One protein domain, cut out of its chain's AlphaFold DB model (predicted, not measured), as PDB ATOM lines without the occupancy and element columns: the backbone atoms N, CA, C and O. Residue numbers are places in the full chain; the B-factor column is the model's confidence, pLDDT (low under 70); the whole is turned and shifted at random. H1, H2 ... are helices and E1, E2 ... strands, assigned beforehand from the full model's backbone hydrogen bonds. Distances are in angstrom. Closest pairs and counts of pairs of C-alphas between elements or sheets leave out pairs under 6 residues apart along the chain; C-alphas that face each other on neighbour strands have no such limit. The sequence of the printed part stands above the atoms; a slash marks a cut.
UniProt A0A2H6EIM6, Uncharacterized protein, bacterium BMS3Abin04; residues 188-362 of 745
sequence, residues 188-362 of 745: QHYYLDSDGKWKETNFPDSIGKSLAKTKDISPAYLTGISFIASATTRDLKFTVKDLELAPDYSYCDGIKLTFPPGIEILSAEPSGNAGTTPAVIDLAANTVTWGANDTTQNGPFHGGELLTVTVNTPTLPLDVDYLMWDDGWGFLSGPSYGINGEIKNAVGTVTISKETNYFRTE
ATOM      1  N   GLN A 188     224.946 199.930 324.944       80.62
ATOM      2  CA  GLN A 188     225.075 201.159 324.187       80.62
ATOM      3  C   GLN A 188     225.019 200.837 322.698       80.62
ATOM      4  O   GLN A 188     225.849 200.086 322.180       80.62
ATOM      5  N   HIS A 189     224.050 201.426 322.003       79.12
ATOM      6  CA  HIS A 189     223.872 201.214 320.573       79.12
ATOM      7  C   HIS A 189     224.479 202.354 319.760       79.12
ATOM      8  O   HIS A 189     224.336 203.536 320.088       79.12
ATOM      9  N   TYR A 190     225.134 201.983 318.667       82.00
ATOM     10  CA  TYR A 190     225.751 202.891 317.714       82.00
ATOM     11  C   TYR A 190     225.280 202.578 316.298       82.00
ATOM     12  O   TYR A 190     225.129 201.414 315.925       82.00
ATOM     13  N   TYR A 191     225.120 203.618 315.485       83.44
ATOM     14  CA  TYR A 191     224.908 203.497 314.046       83.44
ATOM     15  C   TYR A 191     225.898 204.369 313.280       83.44
ATOM     16  O   TYR A 191     226.318 205.420 313.769       83.44
ATOM     17  N   LEU A 192     226.272 203.946 312.074       84.12
ATOM     18  CA  LEU A 192     227.044 204.798 311.174       84.12
ATOM     19  C   LEU A 192     226.081 205.754 310.470       84.12
ATOM     20  O   LEU A 192     225.203 205.318 309.720       84.12
ATOM     21  N   ASP A 193     226.221 207.049 310.732       80.81
ATOM     22  CA  ASP A 193     225.412 208.070 310.074       80.81
ATOM     23  C   ASP A 193     225.968 208.394 308.675       80.81
ATOM     24  O   ASP A 193     227.096 208.050 308.313       80.81
ATOM     25  N   SER A 194     225.159 209.085 307.880       80.75
ATOM     26  CA  SER A 194     225.457 209.545 306.519       80.75
ATOM     27  C   SER A 194     226.729 210.399 306.388       80.75
ATOM     28  O   SER A 194     227.277 210.512 305.294       80.75
ATOM     29  N   ASP A 195     227.235 210.968 307.487       84.81
ATOM     30  CA  ASP A 195     228.506 211.702 307.543       84.81
ATOM     31  C   ASP A 195     229.737 210.794 307.736       84.81
ATOM     32  O   ASP A 195     230.857 211.291 307.882       84.81
ATOM     33  N   GLY A 196     229.540 209.472 307.740       83.19
ATOM     34  CA  GLY A 196     230.592 208.481 307.944       83.19
ATOM     35  C   GLY A 196     231.087 208.405 309.389       83.19
ATOM     36  O   GLY A 196     232.156 207.842 309.629       83.19
ATOM     37  N   LYS A 197     230.349 208.970 310.354       84.06
ATOM     38  CA  LYS A 197     230.689 208.910 311.778       84.06
ATOM     39  C   LYS A 197     229.724 208.011 312.526       84.06
ATOM     40  O   LYS A 197     228.516 208.030 312.299       84.06
ATOM     41  N   TRP A 198     230.273 207.246 313.462       84.25
ATOM     42  CA  TRP A 198     229.475 206.505 314.425       84.25
ATOM     43  C   TRP A 198     228.790 207.484 315.372       84.25
ATOM     44  O   TRP A 198     229.443 208.352 315.955       84.25
ATOM     45  N   LYS A 199     227.475 207.348 315.506       81.50
ATOM     46  CA  LYS A 199     226.648 208.134 316.415       81.50
ATOM     47  C   LYS A 199     225.889 207.202 317.331       81.50
ATOM     48  O   LYS A 199     225.507 206.100 316.942       81.50
ATOM     49  N   GLU A 200     225.678 207.671 318.548       78.44
ATOM     50  CA  GLU A 200     224.726 207.051 319.457       78.44
ATOM     51  C   GLU A 200     223.345 207.193 318.843       78.44
ATOM     52  O   GLU A 200     223.021 208.222 318.236       78.44
ATOM     53  N   THR A 201     222.535 206.150 318.963       68.62
ATOM     54  CA  THR A 201     221.119 206.278 318.648       68.62
ATOM     55  C   THR A 201     220.544 207.443 319.461       68.62
ATOM     56  O   THR A 201     220.799 207.529 320.654       68.62
ATOM     57  N   ASN A 202     219.779 208.359 318.844       51.28
ATOM     58  CA  ASN A 202     219.189 209.544 319.512       51.28
ATOM     59  C   ASN A 202     218.119 209.191 320.568       51.28
ATOM     60  O   ASN A 202     217.314 210.029 320.974       51.28
ATOM     61  N   PHE A 203     218.062 207.929 320.954       57.00
ATOM     62  CA  PHE A 203     217.110 207.381 321.880       57.00
ATOM     63  C   PHE A 203     217.736 207.424 323.269       57.00
ATOM     64  O   PHE A 203     218.923 207.127 323.376       57.00
ATOM     65  N   PRO A 204     216.998 207.821 324.317       48.22
ATOM     66  CA  PRO A 204     217.535 207.812 325.665       48.22
ATOM     67  C   PRO A 204     217.999 206.394 326.003       48.22
ATOM     68  O   PRO A 204     217.190 205.509 326.275       48.22
ATOM     69  N   ASP A 205     219.305 206.165 325.967       51.22
ATOM     70  CA  ASP A 205     219.891 205.051 326.683       51.22
ATOM     71  C   ASP A 205     219.656 205.328 328.162       51.22
ATOM     72  O   ASP A 205     219.779 206.471 328.609       51.22
ATOM     73  N   SER A 206     219.248 204.312 328.917       52.97
ATOM     74  CA  SER A 206     218.695 204.398 330.277       52.97
ATOM     75  C   SER A 206     219.673 204.904 331.351       52.97
ATOM     76  O   SER A 206     219.459 204.767 332.554       52.97
ATOM     77  N   ILE A 207     220.767 205.514 330.912       51.03
ATOM     78  CA  ILE A 207     221.868 206.069 331.675       51.03
ATOM     79  C   ILE A 207     221.321 207.066 332.687       51.03
ATOM     80  O   ILE A 207     220.861 208.157 332.351       51.03
ATOM     81  N   GLY A 208     221.395 206.704 333.963       44.78
ATOM     82  CA  GLY A 208     221.153 207.657 335.040       44.78
ATOM     83  C   GLY A 208     219.710 208.073 335.243       44.78
ATOM     84  O   GLY A 208     219.467 208.928 336.099       44.78
ATOM     85  N   LYS A 209     218.742 207.452 334.557       44.06
ATOM     86  CA  LYS A 209     217.349 207.610 334.964       44.06
ATOM     87  C   LYS A 209     217.189 207.076 336.383       44.06
ATOM     88  O   LYS A 209     217.896 206.181 336.856       44.06
ATOM     89  N   SER A 210     216.395 207.809 337.142       40.84
ATOM     90  CA  SER A 210     216.252 207.609 338.567       40.84
ATOM     91  C   SER A 210     215.673 206.231 338.864       40.84
ATOM     92  O   SER A 210     214.685 205.858 338.253       40.84
ATOM     93  N   LEU A 211     216.198 205.560 339.892       44.00
ATOM     94  CA  LEU A 211     215.441 204.538 340.625       44.00
ATOM     95  C   LEU A 211     214.244 205.170 341.380       44.00
ATOM     96  O   LEU A 211     213.573 204.493 342.154       44.00
ATOM     97  N   ALA A 212     213.947 206.467 341.184       40.19
ATOM     98  CA  ALA A 212     212.633 207.055 341.433       40.19
ATOM     99  C   ALA A 212     211.655 206.540 340.377       40.19
ATOM    100  O   ALA A 212     211.268 207.201 339.414       40.19
ATOM    101  N   LYS A 213     211.337 205.285 340.608       48.34
ATOM    102  CA  LYS A 213     210.493 204.423 339.841       48.34
ATOM    103  C   LYS A 213     209.043 204.965 339.783       48.34
ATOM    104  O   LYS A 213     208.476 205.340 340.812       48.34
ATOM    105  N   THR A 214     208.428 205.046 338.601       48.50
ATOM    106  CA  THR A 214     207.010 205.444 338.406       48.50
ATOM    107  C   THR A 214     206.109 204.215 338.386       48.50
ATOM    108  O   THR A 214     206.431 203.306 337.653       48.50
ATOM    109  N   LYS A 215     205.001 204.206 339.145       57.97
ATOM    110  CA  LYS A 215     204.170 203.062 339.619       57.97
ATOM    111  C   LYS A 215     204.094 201.699 338.874       57.97
ATOM    112  O   LYS A 215     203.758 200.757 339.579       57.97
ATOM    113  N   ASP A 216     204.345 201.587 337.572       74.00
ATOM    114  CA  ASP A 216     204.176 200.371 336.750       74.00
ATOM    115  C   ASP A 216     205.008 200.450 335.441       74.00
ATOM    116  O   ASP A 216     205.668 201.466 335.194       74.00
ATOM    117  N   ILE A 217     204.973 199.409 334.592       79.81
ATOM    118  CA  ILE A 217     205.750 199.348 333.333       79.81
ATOM    119  C   ILE A 217     205.168 200.192 332.187       79.81
ATOM    120  O   ILE A 217     205.794 200.298 331.133       79.81
ATOM    121  N   SER A 218     203.988 200.805 332.336       85.06
ATOM    122  CA  SER A 218     203.314 201.512 331.233       85.06
ATOM    123  C   SER A 218     204.112 202.642 330.549       85.06
ATOM    124  O   SER A 218     203.832 202.914 329.378       85.06
ATOM    125  N   PRO A 219     205.104 203.300 331.190       81.62
ATOM    126  CA  PRO A 219     205.987 204.256 330.520       81.62
ATOM    127  C   PRO A 219     207.030 203.624 329.591       81.62
ATOM    128  O   PRO A 219     207.691 204.364 328.859       81.62
ATOM    129  N   ALA A 220     207.213 202.300 329.632       83.31
ATOM    130  CA  ALA A 220     208.172 201.608 328.786       83.31
ATOM    131  C   ALA A 220     207.837 201.796 327.300       83.31
ATOM    132  O   ALA A 220     206.679 201.912 326.878       83.31
ATOM    133  N   TYR A 221     208.876 201.861 326.477       86.38
ATOM    134  CA  TYR A 221     208.720 202.134 325.055       86.38
ATOM    135  C   TYR A 221     209.799 201.464 324.222       86.38
ATOM    136  O   TYR A 221     210.842 201.042 324.721       86.38
ATOM    137  N   LEU A 222     209.528 201.368 322.922       87.12
ATOM    138  CA  LEU A 222     210.502 200.909 321.949       87.12
ATOM    139  C   LEU A 222     211.119 202.073 321.200       87.12
ATOM    140  O   LEU A 222     210.495 203.092 320.905       87.12
ATOM    141  N   THR A 223     212.362 201.854 320.816       85.38
ATOM    142  CA  THR A 223     213.080 202.698 319.869       85.38
ATOM    143  C   THR A 223     213.488 201.843 318.685       85.38
ATOM    144  O   THR A 223     213.600 200.634 318.851       85.38
ATOM    145  N   GLY A 224     213.663 202.420 317.493       86.81
ATOM    146  CA  GLY A 224     213.830 201.615 316.282       86.81
ATOM    147  C   GLY A 224     214.731 202.234 315.218       86.81
ATOM    148  O   GLY A 224     214.711 203.446 314.991       86.81
ATOM    149  N   ILE A 225     215.503 201.387 314.533       87.62
ATOM    150  CA  ILE A 225     216.332 201.749 313.376       87.62
ATOM    151  C   ILE A 225     216.224 200.684 312.279       87.62
ATOM    152  O   ILE A 225     216.109 199.494 312.568       87.62
ATOM    153  N   SER A 226     216.272 201.113 311.015       90.50
ATOM    154  CA  SER A 226     216.348 200.206 309.871       90.50
ATOM    155  C   SER A 226     217.806 199.976 309.469       90.50
ATOM    156  O   SER A 226     218.565 200.929 309.286       90.50
ATOM    157  N   PHE A 227     218.203 198.716 309.329       87.81
ATOM    158  CA  PHE A 227     219.529 198.305 308.879       87.81
ATOM    159  C   PHE A 227     219.446 197.626 307.511       87.81
ATOM    160  O   PHE A 227     218.591 196.767 307.286       87.81
ATOM    161  N   ILE A 228     220.339 197.996 306.590       87.88
ATOM    162  CA  ILE A 228     220.405 197.382 305.258       87.88
ATOM    163  C   ILE A 228     221.033 195.988 305.355       87.88
ATOM    164  O   ILE A 228     222.249 195.836 305.292       87.88
ATOM    165  N   ALA A 229     220.182 194.967 305.478       85.50
ATOM    166  CA  ALA A 229     220.593 193.565 305.531       85.50
ATOM    167  C   ALA A 229     220.972 193.013 304.150       85.50
ATOM    168  O   ALA A 229     221.924 192.249 304.002       85.50
ATOM    169  N   SER A 230     220.245 193.422 303.109       88.50
ATOM    170  CA  SER A 230     220.567 193.103 301.718       88.50
ATOM    171  C   SER A 230     220.017 194.169 300.768       88.50
ATOM    172  O   SER A 230     219.393 195.144 301.188       88.50
ATOM    173  N   ALA A 231     220.196 193.967 299.460       88.19
ATOM    174  CA  ALA A 231     219.611 194.844 298.447       88.19
ATOM    175  C   ALA A 231     218.073 194.932 298.532       88.19
ATOM    176  O   ALA A 231     217.509 195.945 298.125       88.19
ATOM    177  N   THR A 232     217.395 193.903 299.056       91.75
ATOM    178  CA  THR A 232     215.922 193.808 299.072       91.75
ATOM    179  C   THR A 232     215.312 193.702 300.467       91.75
ATOM    180  O   THR A 232     214.099 193.872 300.602       91.75
ATOM    181  N   THR A 233     216.115 193.455 301.502       94.31
ATOM    182  CA  THR A 233     215.641 193.245 302.879       94.31
ATOM    183  C   THR A 233     216.234 194.256 303.849       94.31
ATOM    184  O   THR A 233     217.279 194.860 303.576       94.31
ATOM    185  N   ARG A 234     215.556 194.443 304.982       93.81
ATOM    186  CA  ARG A 234     216.023 195.243 306.113       93.81
ATOM    187  C   ARG A 234     215.899 194.474 307.410       93.81
ATOM    188  O   ARG A 234     214.875 193.838 307.622       93.81
ATOM    189  N   ASP A 235     216.876 194.648 308.289       92.62
ATOM    190  CA  ASP A 235     216.724 194.277 309.691       92.62
ATOM    191  C   ASP A 235     216.205 195.503 310.433       92.62
ATOM    192  O   ASP A 235     216.879 196.533 310.526       92.62
ATOM    193  N   LEU A 236     214.988 195.418 310.947       92.88
ATOM    194  CA  LEU A 236     214.444 196.407 311.863       92.88
ATOM    195  C   LEU A 236     214.887 196.025 313.265       92.88
ATOM    196  O   LEU A 236     214.544 194.954 313.768       92.88
ATOM    197  N   LYS A 237     215.694 196.891 313.870       88.62
ATOM    198  CA  LYS A 237     216.247 196.690 315.206       88.62
ATOM    199  C   LYS A 237     215.504 197.575 316.184       88.62
ATOM    200  O   LYS A 237     215.518 198.796 316.018       88.62
ATOM    201  N   PHE A 238     214.884 196.953 317.180       87.88
ATOM    202  CA  PHE A 238     214.130 197.619 318.226       87.88
ATOM    203  C   PHE A 238     214.827 197.452 319.567       87.88
ATOM    204  O   PHE A 238     215.119 196.327 319.959       87.88
ATOM    205  N   THR A 239     215.069 198.548 320.277       82.75
ATOM    206  CA  THR A 239     215.593 198.487 321.646       82.75
ATOM    207  C   THR A 239     214.476 198.769 322.637       82.75
ATOM    208  O   THR A 239     213.806 199.803 322.521       82.75
ATOM    209  N   VAL A 240     214.317 197.874 323.610       81.31
ATOM    210  CA  VAL A 240     213.377 197.997 324.731       81.31
ATOM    211  C   VAL A 240     213.920 198.988 325.752       81.31
ATOM    212  O   VAL A 240     215.102 198.926 326.087       81.31
ATOM    213  N   LYS A 241     213.104 199.934 326.223       77.69
ATOM    214  CA  LYS A 241     213.541 200.997 327.140       77.69
ATOM    215  C   LYS A 241     212.568 201.198 328.297       77.69
ATOM    216  O   LYS A 241     211.356 201.108 328.109       77.69
ATOM    217  N   ASP A 242     213.132 201.598 329.436       73.50
ATOM    218  CA  ASP A 242     212.453 202.064 330.650       73.50
ATOM    219  C   ASP A 242     211.628 200.989 331.406       73.50
ATOM    220  O   ASP A 242     210.875 201.344 332.312       73.50
ATOM    221  N   LEU A 243     211.803 199.692 331.106       73.31
ATOM    222  CA  LEU A 243     211.226 198.595 331.909       73.31
ATOM    223  C   LEU A 243     211.862 198.530 333.309       73.31
ATOM    224  O   LEU A 243     211.175 198.362 334.312       73.31
ATOM    225  N   GLU A 244     213.164 198.784 333.399       63.16
ATOM    226  CA  GLU A 244     213.961 198.811 334.628       63.16
ATOM    227  C   GLU A 244     213.554 199.926 335.617       63.16
ATOM    228  O   GLU A 244     214.044 199.990 336.748       63.16
ATOM    229  N   LEU A 245     212.675 200.842 335.197       59.97
ATOM    230  CA  LEU A 245     212.201 201.968 336.002       59.97
ATOM    231  C   LEU A 245     210.898 201.660 336.761       59.97
ATOM    232  O   LEU A 245     210.390 202.544 337.456       59.97
ATOM    233  N   ALA A 246     210.359 200.442 336.672       59.78
ATOM    234  CA  ALA A 246     209.129 200.052 337.361       59.78
ATOM    235  C   ALA A 246     209.346 199.845 338.888       59.78
ATOM    236  O   ALA A 246     210.238 199.105 339.313       59.78
ATOM    237  N   PRO A 247     208.592 200.524 339.782       59.31
ATOM    238  CA  PRO A 247     208.853 200.569 341.228       59.31
ATOM    239  C   PRO A 247     208.531 199.295 341.922       59.31
ATOM    240  O   PRO A 247     209.246 198.889 342.836       59.31
ATOM    241  N   ASP A 248     207.444 198.731 341.458       58.00
ATOM    242  CA  ASP A 248     206.894 197.472 341.831       58.00
ATOM    243  C   ASP A 248     207.705 196.317 341.259       58.00
ATOM    244  O   ASP A 248     207.205 195.223 341.327       58.00
ATOM    245  N   TYR A 249     208.917 196.523 340.723       63.38
ATOM    246  CA  TYR A 249     209.774 195.447 340.205       63.38
ATOM    247  C   TYR A 249     209.091 194.572 339.144       63.38
ATOM    248  O   TYR A 249     209.574 193.476 338.872       63.38
ATOM    249  N   SER A 250     207.995 195.058 338.555       68.75
ATOM    250  CA  SER A 250     207.306 194.358 337.487       68.75
ATOM    251  C   SER A 250     208.186 194.417 336.250       68.75
ATOM    252  O   SER A 250     208.605 195.493 335.811       68.75
ATOM    253  N   TYR A 251     208.500 193.245 335.717       79.69
ATOM    254  CA  TYR A 251     209.149 193.098 334.429       79.69
ATOM    255  C   TYR A 251     208.101 192.815 333.363       79.69
ATOM    256  O   TYR A 251     206.893 192.942 333.583       79.69
ATOM    257  N   CYS A 252     208.565 192.490 332.164       84.69
ATOM    258  CA  CYS A 252     207.682 192.143 331.073       84.69
ATOM    259  C   CYS A 252     207.792 190.647 330.746       84.69
ATOM    260  O   CYS A 252     208.895 190.132 330.579       84.69
ATOM    261  N   ASP A 253     206.647 189.960 330.661       84.25
ATOM    262  CA  ASP A 253     206.544 188.539 330.284       84.25
ATOM    263  C   ASP A 253     206.678 188.314 328.776       84.25
ATOM    264  O   ASP A 253     207.081 187.242 328.317       84.25
ATOM    265  N   GLY A 254     206.331 189.329 327.986       89.44
ATOM    266  CA  GLY A 254     206.408 189.240 326.544       89.44
ATOM    267  C   GLY A 254     206.166 190.551 325.819       89.44
ATOM    268  O   GLY A 254     205.427 191.429 326.266       89.44
ATOM    269  N   ILE A 255     206.777 190.658 324.648       93.19
ATOM    270  CA  ILE A 255     206.726 191.826 323.782       93.19
ATOM    271  C   ILE A 255     206.144 191.401 322.442       93.19
ATOM    272  O   ILE A 255     206.642 190.482 321.793       93.19
ATOM    273  N   LYS A 256     205.112 192.108 321.992       96.00
ATOM    274  CA  LYS A 256     204.483 191.925 320.688       96.00
ATOM    275  C   LYS A 256     204.661 193.164 319.829       96.00
ATOM    276  O   LYS A 256     204.301 194.262 320.241       96.00
ATOM    277  N   LEU A 257     205.133 192.959 318.605       97.75
ATOM    278  CA  LEU A 257     205.173 193.947 317.531       97.75
ATOM    279  C   LEU A 257     204.070 193.668 316.518       97.75
ATOM    280  O   LEU A 257     203.859 192.516 316.135       97.75
ATOM    281  N   THR A 258     203.407 194.720 316.046       98.00
ATOM    282  CA  THR A 258     202.401 194.657 314.981       98.00
ATOM    283  C   THR A 258     202.845 195.544 313.824       98.00
ATOM    284  O   THR A 258     202.968 196.760 313.970       98.00
ATOM    285  N   PHE A 259     203.110 194.927 312.673       97.81
ATOM    286  CA  PHE A 259     203.628 195.613 311.495       97.81
ATOM    287  C   PHE A 259     202.488 196.082 310.580       97.81
ATOM    288  O   PHE A 259     201.517 195.345 310.371       97.81
ATOM    289  N   PRO A 260     202.590 197.283 309.983       96.69
ATOM    290  CA  PRO A 260     201.543 197.814 309.123       96.69
ATOM    291  C   PRO A 260     201.425 197.012 307.814       96.69
ATOM    292  O   PRO A 260     202.371 196.327 307.405       96.69
ATOM    293  N   PRO A 261     200.282 197.109 307.108       94.00
ATOM    294  CA  PRO A 261     200.106 196.460 305.813       94.00
ATOM    295  C   PRO A 261     201.207 196.837 304.812       94.00
ATOM    296  O   PRO A 261     201.583 198.003 304.701       94.00
ATOM    297  N   GLY A 262     201.687 195.857 304.043       91.19
ATOM    298  CA  GLY A 262     202.750 196.037 303.044       91.19
ATOM    299  C   GLY A 262     204.161 195.726 303.553       91.19
ATOM    300  O   GLY A 262     205.082 195.616 302.741       91.19
ATOM    301  N   ILE A 263     204.325 195.526 304.862       97.00
ATOM    302  CA  ILE A 263     205.529 194.923 305.433       97.00
ATOM    303  C   ILE A 263     205.385 193.405 305.419       97.00
ATOM    304  O   ILE A 263     204.428 192.870 305.972       97.00
ATOM    305  N   GLU A 264     206.344 192.731 304.795       95.62
ATOM    306  CA  GLU A 264     206.468 191.276 304.778       95.62
ATOM    307  C   GLU A 264     207.526 190.866 305.803       95.62
ATOM    308  O   GLU A 264     208.705 191.185 305.633       95.62
ATOM    309  N   ILE A 265     207.109 190.171 306.864       96.75
ATOM    310  CA  ILE A 265     208.013 189.598 307.869       96.75
ATOM    311  C   ILE A 265     208.668 188.344 307.280       96.75
ATOM    312  O   ILE A 265     207.979 187.409 306.878       96.75
ATOM    313  N   LEU A 266     209.999 188.329 307.233       94.25
ATOM    314  CA  LEU A 266     210.794 187.241 306.658       94.25
ATOM    315  C   LEU A 266     211.408 186.353 307.741       94.25
ATOM    316  O   LEU A 266     211.370 185.129 307.634       94.25
ATOM    317  N   SER A 267     211.967 186.966 308.782       92.25
ATOM    318  CA  SER A 267     212.473 186.273 309.967       92.25
ATOM    319  C   SER A 267     212.436 187.202 311.174       92.25
ATOM    320  O   SER A 267     212.303 188.419 311.041       92.25
ATOM    321  N   ALA A 268     212.562 186.629 312.360       90.38
ATOM    322  CA  ALA A 268     212.788 187.365 313.586       90.38
ATOM    323  C   ALA A 268     213.787 186.579 314.424       90.38
ATOM    324  O   ALA A 268     213.654 185.365 314.575       90.38
ATOM    325  N   GLU A 269     214.790 187.279 314.931       84.75
ATOM    326  CA  GLU A 269     215.786 186.673 315.804       84.75
ATOM    327  C   GLU A 269     215.200 186.521 317.215       84.75
ATOM    328  O   GLU A 269     214.357 187.339 317.615       84.75
ATOM    329  N   PRO A 270     215.639 185.521 318.002       71.81
ATOM    330  CA  PRO A 270     215.387 185.503 319.440       71.81
ATOM    331  C   PRO A 270     215.747 186.854 320.066       71.81
ATOM    332  O   PRO A 270     216.599 187.576 319.535       71.81
ATOM    333  N   SER A 271     215.107 187.215 321.179       63.03
ATOM    334  CA  SER A 271     215.438 188.464 321.870       63.03
ATOM    335  C   SER A 271     216.937 188.487 322.173       63.03
ATOM    336  O   SER A 271     217.466 187.609 322.854       63.03
ATOM    337  N   GLY A 272     217.652 189.434 321.565       57.12
ATOM    338  CA  GLY A 272     219.102 189.494 321.673       57.12
ATOM    339  C   GLY A 272     219.544 189.906 323.075       57.12
ATOM    340  O   GLY A 272     218.814 190.590 323.786       57.12
ATOM    341  N   ASN A 273     220.783 189.552 323.427       50.12
ATOM    342  CA  ASN A 273     221.575 190.038 324.567       50.12
ATOM    343  C   ASN A 273     220.987 189.925 325.998       50.12
ATOM    344  O   ASN A 273     221.723 190.136 326.952       50.12
ATOM    345  N   ALA A 274     219.743 189.509 326.208       35.50
ATOM    346  CA  ALA A 274     219.269 189.030 327.506       35.50
ATOM    347  C   ALA A 274     218.217 187.949 327.266       35.50
ATOM    348  O   ALA A 274     217.121 188.263 326.819       35.50
ATOM    349  N   GLY A 275     218.586 186.687 327.510       48.50
ATOM    350  CA  GLY A 275     217.678 185.540 327.460       48.50
ATOM    351  C   GLY A 275     217.100 185.270 326.068       48.50
ATOM    352  O   GLY A 275     216.324 186.046 325.526       48.50
ATOM    353  N   THR A 276     217.454 184.138 325.467       56.62
ATOM    354  CA  THR A 276     216.967 183.723 324.146       56.62
ATOM    355  C   THR A 276     215.497 183.313 324.187       56.62
ATOM    356  O   THR A 276     215.175 182.135 324.038       56.62
ATOM    357  N   THR A 277     214.600 184.271 324.403       67.44
ATOM    358  CA  THR A 277     213.170 184.061 324.216       67.44
ATOM    359  C   THR A 277     212.947 183.926 322.711       67.44
ATOM    360  O   THR A 277     213.311 184.844 321.968       67.44
ATOM    361  N   PRO A 278     212.428 182.792 322.212       76.88
ATOM    362  CA  PRO A 278     212.211 182.611 320.784       76.88
ATOM    363  C   PRO A 278     211.196 183.619 320.243       76.88
ATOM    364  O   PRO A 278     210.235 183.984 320.923       76.88
ATOM    365  N   ALA A 279     211.401 184.048 318.999       85.44
ATOM    366  CA  ALA A 279     210.426 184.860 318.290       85.44
ATOM    367  C   ALA A 279     209.354 183.965 317.654       85.44
ATOM    368  O   ALA A 279     209.665 183.025 316.921       85.44
ATOM    369  N   VAL A 280     208.086 184.292 317.875       89.94
ATOM    370  CA  VAL A 280     206.932 183.660 317.232       89.94
ATOM    371  C   VAL A 280     206.365 184.620 316.192       89.94
ATOM    372  O   VAL A 280     205.948 185.733 316.519       89.94
ATOM    373  N   ILE A 281     206.347 184.192 314.927       92.81
ATOM    374  CA  ILE A 281     205.826 184.976 313.801       92.81
ATOM    375  C   ILE A 281     204.402 184.515 313.479       92.81
ATOM    376  O   ILE A 281     204.181 183.351 313.148       92.81
ATOM    377  N   ASP A 282     203.452 185.448 313.497       92.94
ATOM    378  CA  ASP A 282     202.101 185.256 312.967       92.94
ATOM    379  C   ASP A 282     201.930 186.130 311.719       92.94
ATOM    380  O   ASP A 282     201.720 187.344 311.798       92.94
ATOM    381  N   LEU A 283     202.026 185.495 310.550       91.88
ATOM    382  CA  LEU A 283     201.910 186.160 309.250       91.88
ATOM    383  C   LEU A 283     200.480 186.632 308.942       91.88
ATOM    384  O   LEU A 283     200.308 187.541 308.134       91.88
ATOM    385  N   ALA A 284     199.452 186.039 309.560       90.56
ATOM    386  CA  ALA A 284     198.064 186.445 309.338       90.56
ATOM    387  C   ALA A 284     197.736 187.731 310.104       90.56
ATOM    388  O   ALA A 284     197.038 188.601 309.584       90.56
ATOM    389  N   ALA A 285     198.268 187.861 311.321       92.00
ATOM    390  CA  ALA A 285     198.174 189.079 312.120       92.00
ATOM    391  C   ALA A 285     199.259 190.120 311.781       92.00
ATOM    392  O   ALA A 285     199.174 191.254 312.249       92.00
ATOM    393  N   ASN A 286     200.257 189.743 310.972       96.19
ATOM    394  CA  ASN A 286     201.471 190.509 310.683       96.19
ATOM    395  C   ASN A 286     202.216 190.939 311.958       96.19
ATOM    396  O   ASN A 286     202.577 192.105 312.140       96.19
ATOM    397  N   THR A 287     202.402 189.988 312.877       97.38
ATOM    398  CA  THR A 287     202.991 190.242 314.195       97.38
ATOM    399  C   THR A 287     204.184 189.351 314.480       97.38
ATOM    400  O   THR A 287     204.224 188.197 314.056       97.38
ATOM    401  N   VAL A 288     205.109 189.874 315.281       96.50
ATOM    402  CA  VAL A 288     206.187 189.102 315.907       96.50
ATOM    403  C   VAL A 288     206.034 189.224 317.412       96.50
ATOM    404  O   VAL A 288     205.825 190.326 317.913       96.50
ATOM    405  N   THR A 289     206.097 188.105 318.124       93.75
ATOM    406  CA  THR A 289     205.968 188.064 319.584       93.75
ATOM    407  C   THR A 289     207.151 187.337 320.200       93.75
ATOM    408  O   THR A 289     207.528 186.274 319.720       93.75
ATOM    409  N   TRP A 290     207.706 187.886 321.272       90.50
ATOM    410  CA  TRP A 290     208.630 187.194 322.161       90.50
ATOM    411  C   TRP A 290     207.953 187.048 323.520       90.50
ATOM    412  O   TRP A 290     207.387 188.018 324.013       90.50
ATOM    413  N   GLY A 291     208.003 185.864 324.125       86.44
ATOM    414  CA  GLY A 291     207.352 185.605 325.412       86.44
ATOM    415  C   GLY A 291     205.828 185.508 325.296       86.44
ATOM    416  O   GLY A 291     205.295 185.252 324.212       86.44
ATOM    417  N   ALA A 292     205.126 185.683 326.414       84.56
ATOM    418  CA  ALA A 292     203.682 185.459 326.506       84.56
ATOM    419  C   ALA A 292     202.999 186.444 327.475       84.56
ATOM    420  O   ALA A 292     203.633 187.341 328.017       84.56
ATOM    421  N   ASN A 293     201.683 186.312 327.652       89.06
ATOM    422  CA  ASN A 293     200.874 187.141 328.552       89.06
ATOM    423  C   ASN A 293     200.408 186.290 329.741       89.06
ATOM    424  O   ASN A 293     199.214 185.998 329.865       89.06
ATOM    425  N   ASP A 294     201.362 185.845 330.556       82.88
ATOM    426  CA  ASP A 294     201.142 184.754 331.513       82.88
ATOM    427  C   ASP A 294     201.175 185.212 332.981       82.88
ATOM    428  O   ASP A 294     200.796 184.454 333.876       82.88
ATOM    429  N   THR A 295     201.534 186.471 333.243       84.62
ATOM    430  CA  THR A 295     201.679 187.071 334.581       84.62
ATOM    431  C   THR A 295     202.530 186.208 335.513       84.62
ATOM    432  O   THR A 295     202.116 185.826 336.612       84.62
ATOM    433  N   THR A 296     203.716 185.832 335.040       80.19
ATOM    434  CA  THR A 296     204.584 184.850 335.702       80.19
ATOM    435  C   THR A 296     205.172 185.351 337.021       80.19
ATOM    436  O   THR A 296     205.668 184.545 337.810       80.19
ATOM    437  N   GLN A 297     205.097 186.662 337.281       77.19
ATOM    438  CA  GLN A 297     205.833 187.387 338.323       77.19
ATOM    439  C   GLN A 297     207.359 187.279 338.158       77.19
ATOM    440  O   GLN A 297     208.104 187.493 339.111       77.19
ATOM    441  N   ASN A 298     207.834 186.874 336.982       73.38
ATOM    442  CA  ASN A 298     209.247 186.749 336.669       73.38
ATOM    443  C   ASN A 298     209.464 186.947 335.164       73.38
ATOM    444  O   ASN A 298     209.906 186.035 334.458       73.38
ATOM    445  N   GLY A 299     209.108 188.136 334.675       75.31
ATOM    446  CA  GLY A 299     209.217 188.463 333.260       75.31
ATOM    447  C   GLY A 299     210.673 188.439 332.770       75.31
ATOM    448  O   GLY A 299     211.537 189.001 333.444       75.31
ATOM    449  N   PRO A 300     210.978 187.826 331.607       73.12
ATOM    450  CA  PRO A 300     212.344 187.734 331.087       73.12
ATOM    451  C   PRO A 300     212.864 189.037 330.455       73.12
ATOM    452  O   PRO A 300     214.034 189.099 330.084       73.12
ATOM    453  N   PHE A 301     212.015 190.060 330.291       77.94
ATOM    454  CA  PHE A 301     212.392 191.354 329.715       77.94
ATOM    455  C   PHE A 301     212.524 192.414 330.812       77.94
ATOM    456  O   PHE A 301     211.546 192.752 331.483       77.94
ATOM    457  N   HIS A 302     213.720 192.982 330.948       73.12
ATOM    458  CA  HIS A 302     214.101 193.905 332.016       73.12
ATOM    459  C   HIS A 302     214.468 195.308 331.510       73.12
ATOM    460  O   HIS A 302     214.614 196.224 332.316       73.12
ATOM    461  N   GLY A 303     214.589 195.500 330.194       72.19
ATOM    462  CA  GLY A 303     214.976 196.759 329.566       72.19
ATOM    463  C   GLY A 303     216.390 196.701 328.987       72.19
ATOM    464  O   GLY A 303     217.331 196.185 329.586       72.19
ATOM    465  N   GLY A 304     216.559 197.279 327.797       68.62
ATOM    466  CA  GLY A 304     217.806 197.272 327.034       68.62
ATOM    467  C   GLY A 304     217.915 196.150 325.998       68.62
ATOM    468  O   GLY A 304     218.860 196.170 325.206       68.62
ATOM    469  N   GLU A 305     216.964 195.214 325.949       76.62
ATOM    470  CA  GLU A 305     216.955 194.116 324.981       76.62
ATOM    471  C   GLU A 305     216.882 194.636 323.544       76.62
ATOM    472  O   GLU A 305     216.233 195.647 323.254       76.62
ATOM    473  N   LEU A 306     217.533 193.915 322.626       79.69
ATOM    474  CA  LEU A 306     217.531 194.226 321.200       79.69
ATOM    475  C   LEU A 306     216.725 193.174 320.435       79.69
ATOM    476  O   LEU A 306     217.175 192.044 320.244       79.69
ATOM    477  N   LEU A 307     215.560 193.567 319.939       86.81
ATOM    478  CA  LEU A 307     214.698 192.740 319.100       86.81
ATOM    479  C   LEU A 307     215.037 193.010 317.632       86.81
ATOM    480  O   LEU A 307     215.098 194.165 317.212       86.81
ATOM    481  N   THR A 308     215.276 191.966 316.839       89.88
ATOM    482  CA  THR A 308     215.587 192.111 315.408       89.88
ATOM    483  C   THR A 308     214.542 191.383 314.569       89.88
ATOM    484  O   THR A 308     214.327 190.188 314.755       89.88
ATOM    485  N   VAL A 309     213.913 192.099 313.634       94.75
ATOM    486  CA  VAL A 309     212.964 191.538 312.662       94.75
ATOM    487  C   VAL A 309     213.443 191.840 311.251       94.75
ATOM    488  O   VAL A 309     213.601 193.003 310.884       94.75
ATOM    489  N   THR A 310     213.633 190.801 310.448       95.81
ATOM    490  CA  THR A 310     213.977 190.925 309.034       95.81
ATOM    491  C   THR A 310     212.705 191.068 308.212       95.81
ATOM    492  O   THR A 310     211.811 190.223 308.280       95.81
ATOM    493  N   VAL A 311     212.635 192.116 307.398       97.19
ATOM    494  CA  VAL A 311     211.481 192.440 306.552       97.19
ATOM    495  C   VAL A 311     211.891 192.758 305.113       97.19
ATOM    496  O   VAL A 311     213.072 192.971 304.810       97.19
ATOM    497  N   ASN A 312     210.913 192.831 304.209       95.88
ATOM    498  CA  ASN A 312     211.079 193.493 302.911       95.88
ATOM    499  C   ASN A 312     211.451 194.985 303.071       95.88
ATOM    500  O   ASN A 312     211.293 195.571 304.135       95.88
ATOM    501  N   THR A 313     211.962 195.629 302.017       95.31
ATOM    502  CA  THR A 313     212.386 197.044 302.097       95.31
ATOM    503  C   THR A 313     211.194 197.975 302.397       95.31
ATOM    504  O   THR A 313     210.350 198.159 301.515       95.31
ATOM    505  N   PRO A 314     211.119 198.599 303.591       93.69
ATOM    506  CA  PRO A 314     210.026 199.490 303.951       93.69
ATOM    507  C   PRO A 314     210.238 200.892 303.370       93.69
ATOM    508  O   PRO A 314     211.361 201.315 303.096       93.69
ATOM    509  N   THR A 315     209.156 201.662 303.248       93.62
ATOM    510  CA  THR A 315     209.263 203.123 303.096       93.62
ATOM    511  C   THR A 315     209.400 203.745 304.481       93.62
ATOM    512  O   THR A 315     208.611 203.423 305.364       93.62
ATOM    513  N   LEU A 316     210.386 204.627 304.676       92.25
ATOM    514  CA  LEU A 316     210.562 205.361 305.932       92.25
ATOM    515  C   LEU A 316     209.949 206.776 305.838       92.25
ATOM    516  O   LEU A 316     210.071 207.413 304.787       92.25
ATOM    517  N   PRO A 317     209.340 207.304 306.917       94.56
ATOM    518  CA  PRO A 317     209.229 206.687 308.240       94.56
ATOM    519  C   PRO A 317     208.257 205.495 308.278       94.56
ATOM    520  O   PRO A 317     207.225 205.520 307.613       94.56
ATOM    521  N   LEU A 318     208.610 204.465 309.051       95.50
ATOM    522  CA  LEU A 318     207.793 203.275 309.292       95.50
ATOM    523  C   LEU A 318     207.332 203.261 310.749       95.50
ATOM    524  O   LEU A 318     208.168 203.240 311.650       95.50
ATOM    525  N   ASP A 319     206.023 203.214 310.960       96.50
ATOM    526  CA  ASP A 319     205.419 203.047 312.280       96.50
ATOM    527  C   ASP A 319     205.161 201.562 312.557       96.50
ATOM    528  O   ASP A 319     204.631 200.851 311.702       96.50
ATOM    529  N   VAL A 320     205.552 201.092 313.740       97.25
ATOM    530  CA  VAL A 320     205.302 199.726 314.223       97.25
ATOM    531  C   VAL A 320     204.680 199.826 315.607       97.25
ATOM    532  O   VAL A 320     205.246 200.459 316.499       97.25
ATOM    533  N   ASP A 321     203.517 199.215 315.795       97.88
ATOM    534  CA  ASP A 321     202.845 199.218 317.093       97.88
ATOM    535  C   ASP A 321     203.454 198.152 318.004       97.88
ATOM    536  O   ASP A 321     203.837 197.073 317.544       97.88
ATOM    537  N   TYR A 322     203.523 198.438 319.302       96.62
ATOM    538  CA  TYR A 322     204.034 197.514 320.305       96.62
ATOM    539  C   TYR A 322     203.098 197.363 321.503       96.62
ATOM    540  O   TYR A 322     202.370 198.282 321.888       96.62
ATOM    541  N   LEU A 323     203.166 196.181 322.111       95.56
ATOM    542  CA  LEU A 323     202.522 195.821 323.368       95.56
ATOM    543  C   LEU A 323     203.525 195.030 324.215       95.56
ATOM    544  O   LEU A 323     204.056 194.032 323.744       95.56
ATOM    545  N   MET A 324     203.768 195.474 325.444       92.75
ATOM    546  CA  MET A 324     204.606 194.790 326.434       92.75
ATOM    547  C   MET A 324     203.716 194.344 327.588       92.75
ATOM    548  O   MET A 324     203.076 195.190 328.218       92.75
ATOM    549  N   TRP A 325     203.636 193.038 327.835       92.19
ATOM    550  CA  TRP A 325     202.805 192.479 328.900       92.19
ATOM    551  C   TRP A 325     203.520 192.528 330.239       92.19
ATOM    552  O   TRP A 325     204.628 192.022 330.356       92.19
ATOM    553  N   ASP A 326     202.868 193.136 331.220       86.31
ATOM    554  CA  ASP A 326     203.312 193.196 332.612       86.31
ATOM    555  C   ASP A 326     203.305 191.789 333.229       86.31
ATOM    556  O   ASP A 326     202.334 191.043 333.061       86.31
ATOM    557  N   ASP A 327     204.385 191.415 333.918       82.94
ATOM    558  CA  ASP A 327     204.523 190.102 334.557       82.94
ATOM    559  C   ASP A 327     203.663 189.931 335.820       82.94
ATOM    560  O   ASP A 327     203.538 188.836 336.368       82.94
ATOM    561  N   GLY A 328     203.034 191.005 336.291       80.56
ATOM    562  CA  GLY A 328     202.113 191.016 337.410       80.56
ATOM    563  C   GLY A 328     202.762 190.903 338.787       80.56
ATOM    564  O   GLY A 328     202.012 190.792 339.767       80.56
ATOM    565  N   TRP A 329     204.097 190.962 338.914       78.75
ATOM    566  CA  TRP A 329     204.782 190.883 340.214       78.75
ATOM    567  C   TRP A 329     204.255 191.942 341.182       78.75
ATOM    568  O   TRP A 329     203.847 191.618 342.302       78.75
ATOM    569  N   GLY A 330     204.159 193.194 340.725       72.12
ATOM    570  CA  GLY A 330     203.738 194.342 341.529       72.12
ATOM    571  C   GLY A 330     202.353 194.231 342.157       72.12
ATOM    572  O   GLY A 330     202.082 194.835 343.200       72.12
ATOM    573  N   PHE A 331     201.474 193.451 341.533       76.56
ATOM    574  CA  PHE A 331     200.113 193.212 341.996       76.56
ATOM    575  C   PHE A 331     199.998 191.917 342.817       76.56
ATOM    576  O   PHE A 331     199.344 191.904 343.863       76.56
ATOM    577  N   LEU A 332     200.623 190.829 342.358       74.75
ATOM    578  CA  LEU A 332     200.417 189.479 342.895       74.75
ATOM    579  C   LEU A 332     201.310 189.148 344.100       74.75
ATOM    580  O   LEU A 332     200.882 188.392 344.975       74.75
ATOM    581  N   SER A 333     202.494 189.755 344.213       65.62
ATOM    582  CA  SER A 333     203.441 189.500 345.318       65.62
ATOM    583  C   SER A 333     203.066 190.181 346.649       65.62
ATOM    584  O   SER A 333     203.768 190.047 347.660       65.62
ATOM    585  N   GLY A 334     201.927 190.884 346.689       59.69
ATOM    586  CA  GLY A 334     201.409 191.563 347.878       59.69
ATOM    587  C   GLY A 334     202.293 192.730 348.349       59.69
ATOM    588  O   GLY A 334     203.273 193.083 347.699       59.69
ATOM    589  N   PRO A 335     202.000 193.351 349.509       56.06
ATOM    590  CA  PRO A 335     202.694 194.551 349.984       56.06
ATOM    591  C   PRO A 335     204.114 194.270 350.513       56.06
ATOM    592  O   PRO A 335     204.598 195.019 351.360       56.06
ATOM    593  N   SER A 336     204.794 193.223 350.032       46.97
ATOM    594  CA  SER A 336     206.116 192.762 350.485       46.97
ATOM    595  C   SER A 336     207.211 193.838 350.409       46.97
ATOM    596  O   SER A 336     208.251 193.695 351.041       46.97
ATOM    597  N   TYR A 337     206.940 194.968 349.743       53.28
ATOM    598  CA  TYR A 337     207.801 196.155 349.710       53.28
ATOM    599  C   TYR A 337     207.052 197.486 349.927       53.28
ATOM    600  O   TYR A 337     207.582 198.557 349.640       53.28
ATOM    601  N   GLY A 338     205.815 197.454 350.440       51.66
ATOM    602  CA  GLY A 338     204.992 198.654 350.658       51.66
ATOM    603  C   GLY A 338     204.436 199.292 349.377       51.66
ATOM    604  O   GLY A 338     204.048 200.461 349.395       51.66
ATOM    605  N   ILE A 339     204.399 198.539 348.276       54.75
ATOM    606  CA  ILE A 339     203.941 198.983 346.956       54.75
ATOM    607  C   ILE A 339     202.607 198.292 346.649       54.75
ATOM    608  O   ILE A 339     202.507 197.076 346.754       54.75
ATOM    609  N   ASN A 340     201.580 199.073 346.304       61.84
ATOM    610  CA  ASN A 340     200.329 198.561 345.737       61.84
ATOM    611  C   ASN A 340     200.416 198.738 344.214       61.84
ATOM    612  O   ASN A 340     200.104 199.830 343.726       61.84
ATOM    613  N   GLY A 341     200.904 197.720 343.502       65.06
ATOM    614  CA  GLY A 341     200.969 197.715 342.038       65.06
ATOM    615  C   GLY A 341     199.623 197.382 341.389       65.06
ATOM    616  O   GLY A 341     198.696 196.904 342.044       65.06
ATOM    617  N   GLU A 342     199.512 197.652 340.093       75.75
ATOM    618  CA  GLU A 342     198.420 197.226 339.210       75.75
ATOM    619  C   GLU A 342     199.070 196.597 337.979       75.75
ATOM    620  O   GLU A 342     200.055 197.144 337.498       75.75
ATOM    621  N   ILE A 343     198.505 195.517 337.438       83.12
ATOM    622  CA  ILE A 343     198.992 194.940 336.178       83.12
ATOM    623  C   ILE A 343     198.707 195.942 335.051       83.12
ATOM    624  O   ILE A 343     197.539 196.156 334.698       83.12
ATOM    625  N   LYS A 344     199.747 196.578 334.501       86.94
ATOM    626  CA  LYS A 344     199.616 197.567 333.424       86.94
ATOM    627  C   LYS A 344     200.664 197.400 332.344       86.94
ATOM    628  O   LYS A 344     201.804 197.811 332.480       86.94
ATOM    629  N   ASN A 345     200.188 196.961 331.190       90.12
ATOM    630  CA  ASN A 345     200.989 196.815 329.985       90.12
ATOM    631  C   ASN A 345     201.491 198.161 329.443       90.12
ATOM    632  O   ASN A 345     200.787 199.175 329.508       90.12
ATOM    633  N   ALA A 346     202.653 198.137 328.792       90.31
ATOM    634  CA  ALA A 346     203.111 199.249 327.969       90.31
ATOM    635  C   ALA A 346     202.563 199.104 326.545       90.31
ATOM    636  O   ALA A 346     202.669 198.041 325.931       90.31
ATOM    637  N   VAL A 347     201.968 200.170 326.011       94.25
ATOM    638  CA  VAL A 347     201.368 200.185 324.669       94.25
ATOM    639  C   VAL A 347     201.787 201.455 323.956       94.25
ATOM    640  O   VAL A 347     201.671 202.546 324.515       94.25
ATOM    641  N   GLY A 348     202.221 201.336 322.708       94.81
ATOM    642  CA  GLY A 348     202.569 202.504 321.912       94.81
ATOM    643  C   GLY A 348     202.950 202.164 320.482       94.81
ATOM    644  O   GLY A 348     202.746 201.049 320.011       94.81
ATOM    645  N   THR A 349     203.528 203.150 319.806       95.00
ATOM    646  CA  THR A 349     204.010 203.041 318.428       95.00
ATOM    647  C   THR A 349     205.444 203.544 318.378       95.00
ATOM    648  O   THR A 349     205.753 204.611 318.916       95.00
ATOM    649  N   VAL A 350     206.326 202.790 317.730       93.00
ATOM    650  CA  VAL A 350     207.698 203.211 317.436       93.00
ATOM    651  C   VAL A 350     207.806 203.641 315.975       93.00
ATOM    652  O   VAL A 350     207.452 202.890 315.069       93.00
ATOM    653  N   THR A 351     208.333 204.845 315.748       93.12
ATOM    654  CA  THR A 351     208.572 205.388 314.405       93.12
ATOM    655  C   THR A 351     210.038 205.223 314.012       93.12
ATOM    656  O   THR A 351     210.929 205.914 314.517       93.12
ATOM    657  N   ILE A 352     210.299 204.347 313.048       91.25
ATOM    658  CA  ILE A 352     211.612 204.162 312.434       91.25
ATOM    659  C   ILE A 352     211.774 205.204 311.333       91.25
ATOM    660  O   ILE A 352     211.120 205.136 310.299       91.25
ATOM    661  N   SER A 353     212.657 206.177 311.537       89.19
ATOM    662  CA  SER A 353     212.859 207.298 310.599       89.19
ATOM    663  C   SER A 353     214.223 207.304 309.912       89.19
ATOM    664  O   SER A 353     214.462 208.129 309.029       89.19
ATOM    665  N   LYS A 354     215.128 206.403 310.308       82.94
ATOM    666  CA  LYS A 354     216.501 206.337 309.800       82.94
ATOM    667  C   LYS A 354     216.856 204.942 309.312       82.94
ATOM    668  O   LYS A 354     216.481 203.941 309.921       82.94
ATOM    669  N   GLU A 355     217.641 204.930 308.245       86.25
ATOM    670  CA  GLU A 355     218.274 203.752 307.669       86.25
ATOM    671  C   GLU A 355     219.797 203.871 307.821       86.25
ATOM    672  O   GLU A 355     220.354 204.965 307.685       86.25
ATOM    673  N   THR A 356     220.475 202.763 308.117       84.38
ATOM    674  CA  THR A 356     221.939 202.706 308.219       84.38
ATOM    675  C   THR A 356     222.508 201.432 307.596       84.38
ATOM    676  O   THR A 356     221.856 200.391 307.545       84.38
ATOM    677  N   ASN A 357     223.766 201.511 307.162       82.12
ATOM    678  CA  ASN A 357     224.546 200.366 306.688       82.12
ATOM    679  C   ASN A 357     225.309 199.653 307.808       82.12
ATOM    680  O   ASN A 357     225.886 198.601 307.559       82.12
ATOM    681  N   TYR A 358     225.381 200.238 309.008       82.12
ATOM    682  CA  TYR A 358     226.126 199.657 310.121       82.12
ATOM    683  C   TYR A 358     225.452 199.971 311.453       82.12
ATOM    684  O   TYR A 358     225.157 201.126 311.756       82.12
ATOM    685  N   PHE A 359     225.271 198.934 312.266       81.50
ATOM    686  CA  PHE A 359     224.752 199.007 313.626       81.50
ATOM    687  C   PHE A 359     225.644 198.174 314.548       81.50
ATOM    688  O   PHE A 359     226.122 197.111 314.150       81.50
ATOM    689  N   ARG A 360     225.874 198.645 315.772       82.00
ATOM    690  CA  ARG A 360     226.686 197.950 316.775       82.00
ATOM    691  C   ARG A 360     226.081 198.121 318.160       82.00
ATOM    692  O   ARG A 360     225.685 199.225 318.520       82.00
ATOM    693  N   THR A 361     226.094 197.046 318.936       79.75
ATOM    694  CA  THR A 361     225.799 197.062 320.372       79.75
ATOM    695  C   THR A 361     227.091 196.866 321.148       79.75
ATOM    696  O   THR A 361     227.925 196.048 320.765       79.75
ATOM    697  N   GLU A 362     227.257 197.627 322.223       85.44
ATOM    698  CA  GLU A 362     228.402 197.551 323.123       85.44
ATOM    699  C   GLU A 362     227.960 197.387 324.570       85.44
ATOM    700  O   GLU A 362     227.043 198.071 325.018       85.44
TER     701      GLU A 362
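Overview. This is residues 188 to 362 of the 745 residues of an uncharacterized protein of bacterium BMS3Abin04 (UniProt A0A2H6EIM6). Two strongly twisted sheets lie face to face as a sandwich, E7 E8 E5 E10 E11 over E3 E4 E9 E6, and their edges come close at E11 with E3 and at E7 with E6. A small third sheet, E2 E1 E12, made from both ends of the printed part, lies off the E3 edge, while short H1 and the loop after it lie at one end of the long axis. The printed part has 175 residues, with twelve named strands and one named helix in the order E1 to E10, H1, E11, E12; the three sheets are antiparallel throughout. The class is mostly strand, though under half of the residues are in named elements. The whole is compact, with a radius of gyration of the C-alphas of 16.4 A and spans of 54 by 38 by 24 A.

Along the chain. Begin in the largest sheet with E10, residues 318 to 326, which runs 25.8 A from C-alpha 318 at (207.793, 203.275, 309.292) to C-alpha 326 at (203.312, 193.196, 332.612). Its neighbours are E5, residues 252 to 258, and E11, residues 346 to 352; E8, residues 287 to 291, is the other neighbour of E5, and E7, residues 279 to 282, is an edge strand with E8 as its neighbour. In the second sheet look for E4, residues 233 to 241, 25.6 A long, E3, residues 221 to 228, 23.5 A, E9, residues 306 to 312, 19.4 A, and E6, residues 265 to 268. The small sheet holds E1, residues 188 to 192, E2, residues 198 to 200, and E12, residues 359 to 362, ending at C-alpha 362 at (228.402, 197.551, 323.123). H1 is residues 329 to 332.

Arrangement. In the largest sheet, N 320 of E10 and O 350 of E11 are within hydrogen-bond range at 2.9 A, and N 256 of E5 and O 323 of E10 are within hydrogen-bond range at 2.8 A. E7 and E8 form a hairpin, as do E3 and E4, and E1 and E2. The two sheets of the sandwich have best planes 22 degrees apart. The closest C-alphas of E3 and E11, Gly 224 and Ile 352, are 5.1 A apart; those of E6 and E7, Ala 268 and Ala 279, are 5.8 A apart. In the small sheet, N 190 of E1 and O 360 of E12 are 2.8 A apart. H1, too short for an O i to N i+4 pair, is not on any of the three sheets.

Size, cuts and confidence. The C-alphas farthest apart, of Ala 231 and Gly 338, are 54.4 A apart. The printed part has no cut; the links E2 to E3, E8 to E9 and H1 to E11 are long. The mean pLDDT of the printed part is 79.9, and 39 residues are under 70, among them residues 201 to 215 and 333 to 341.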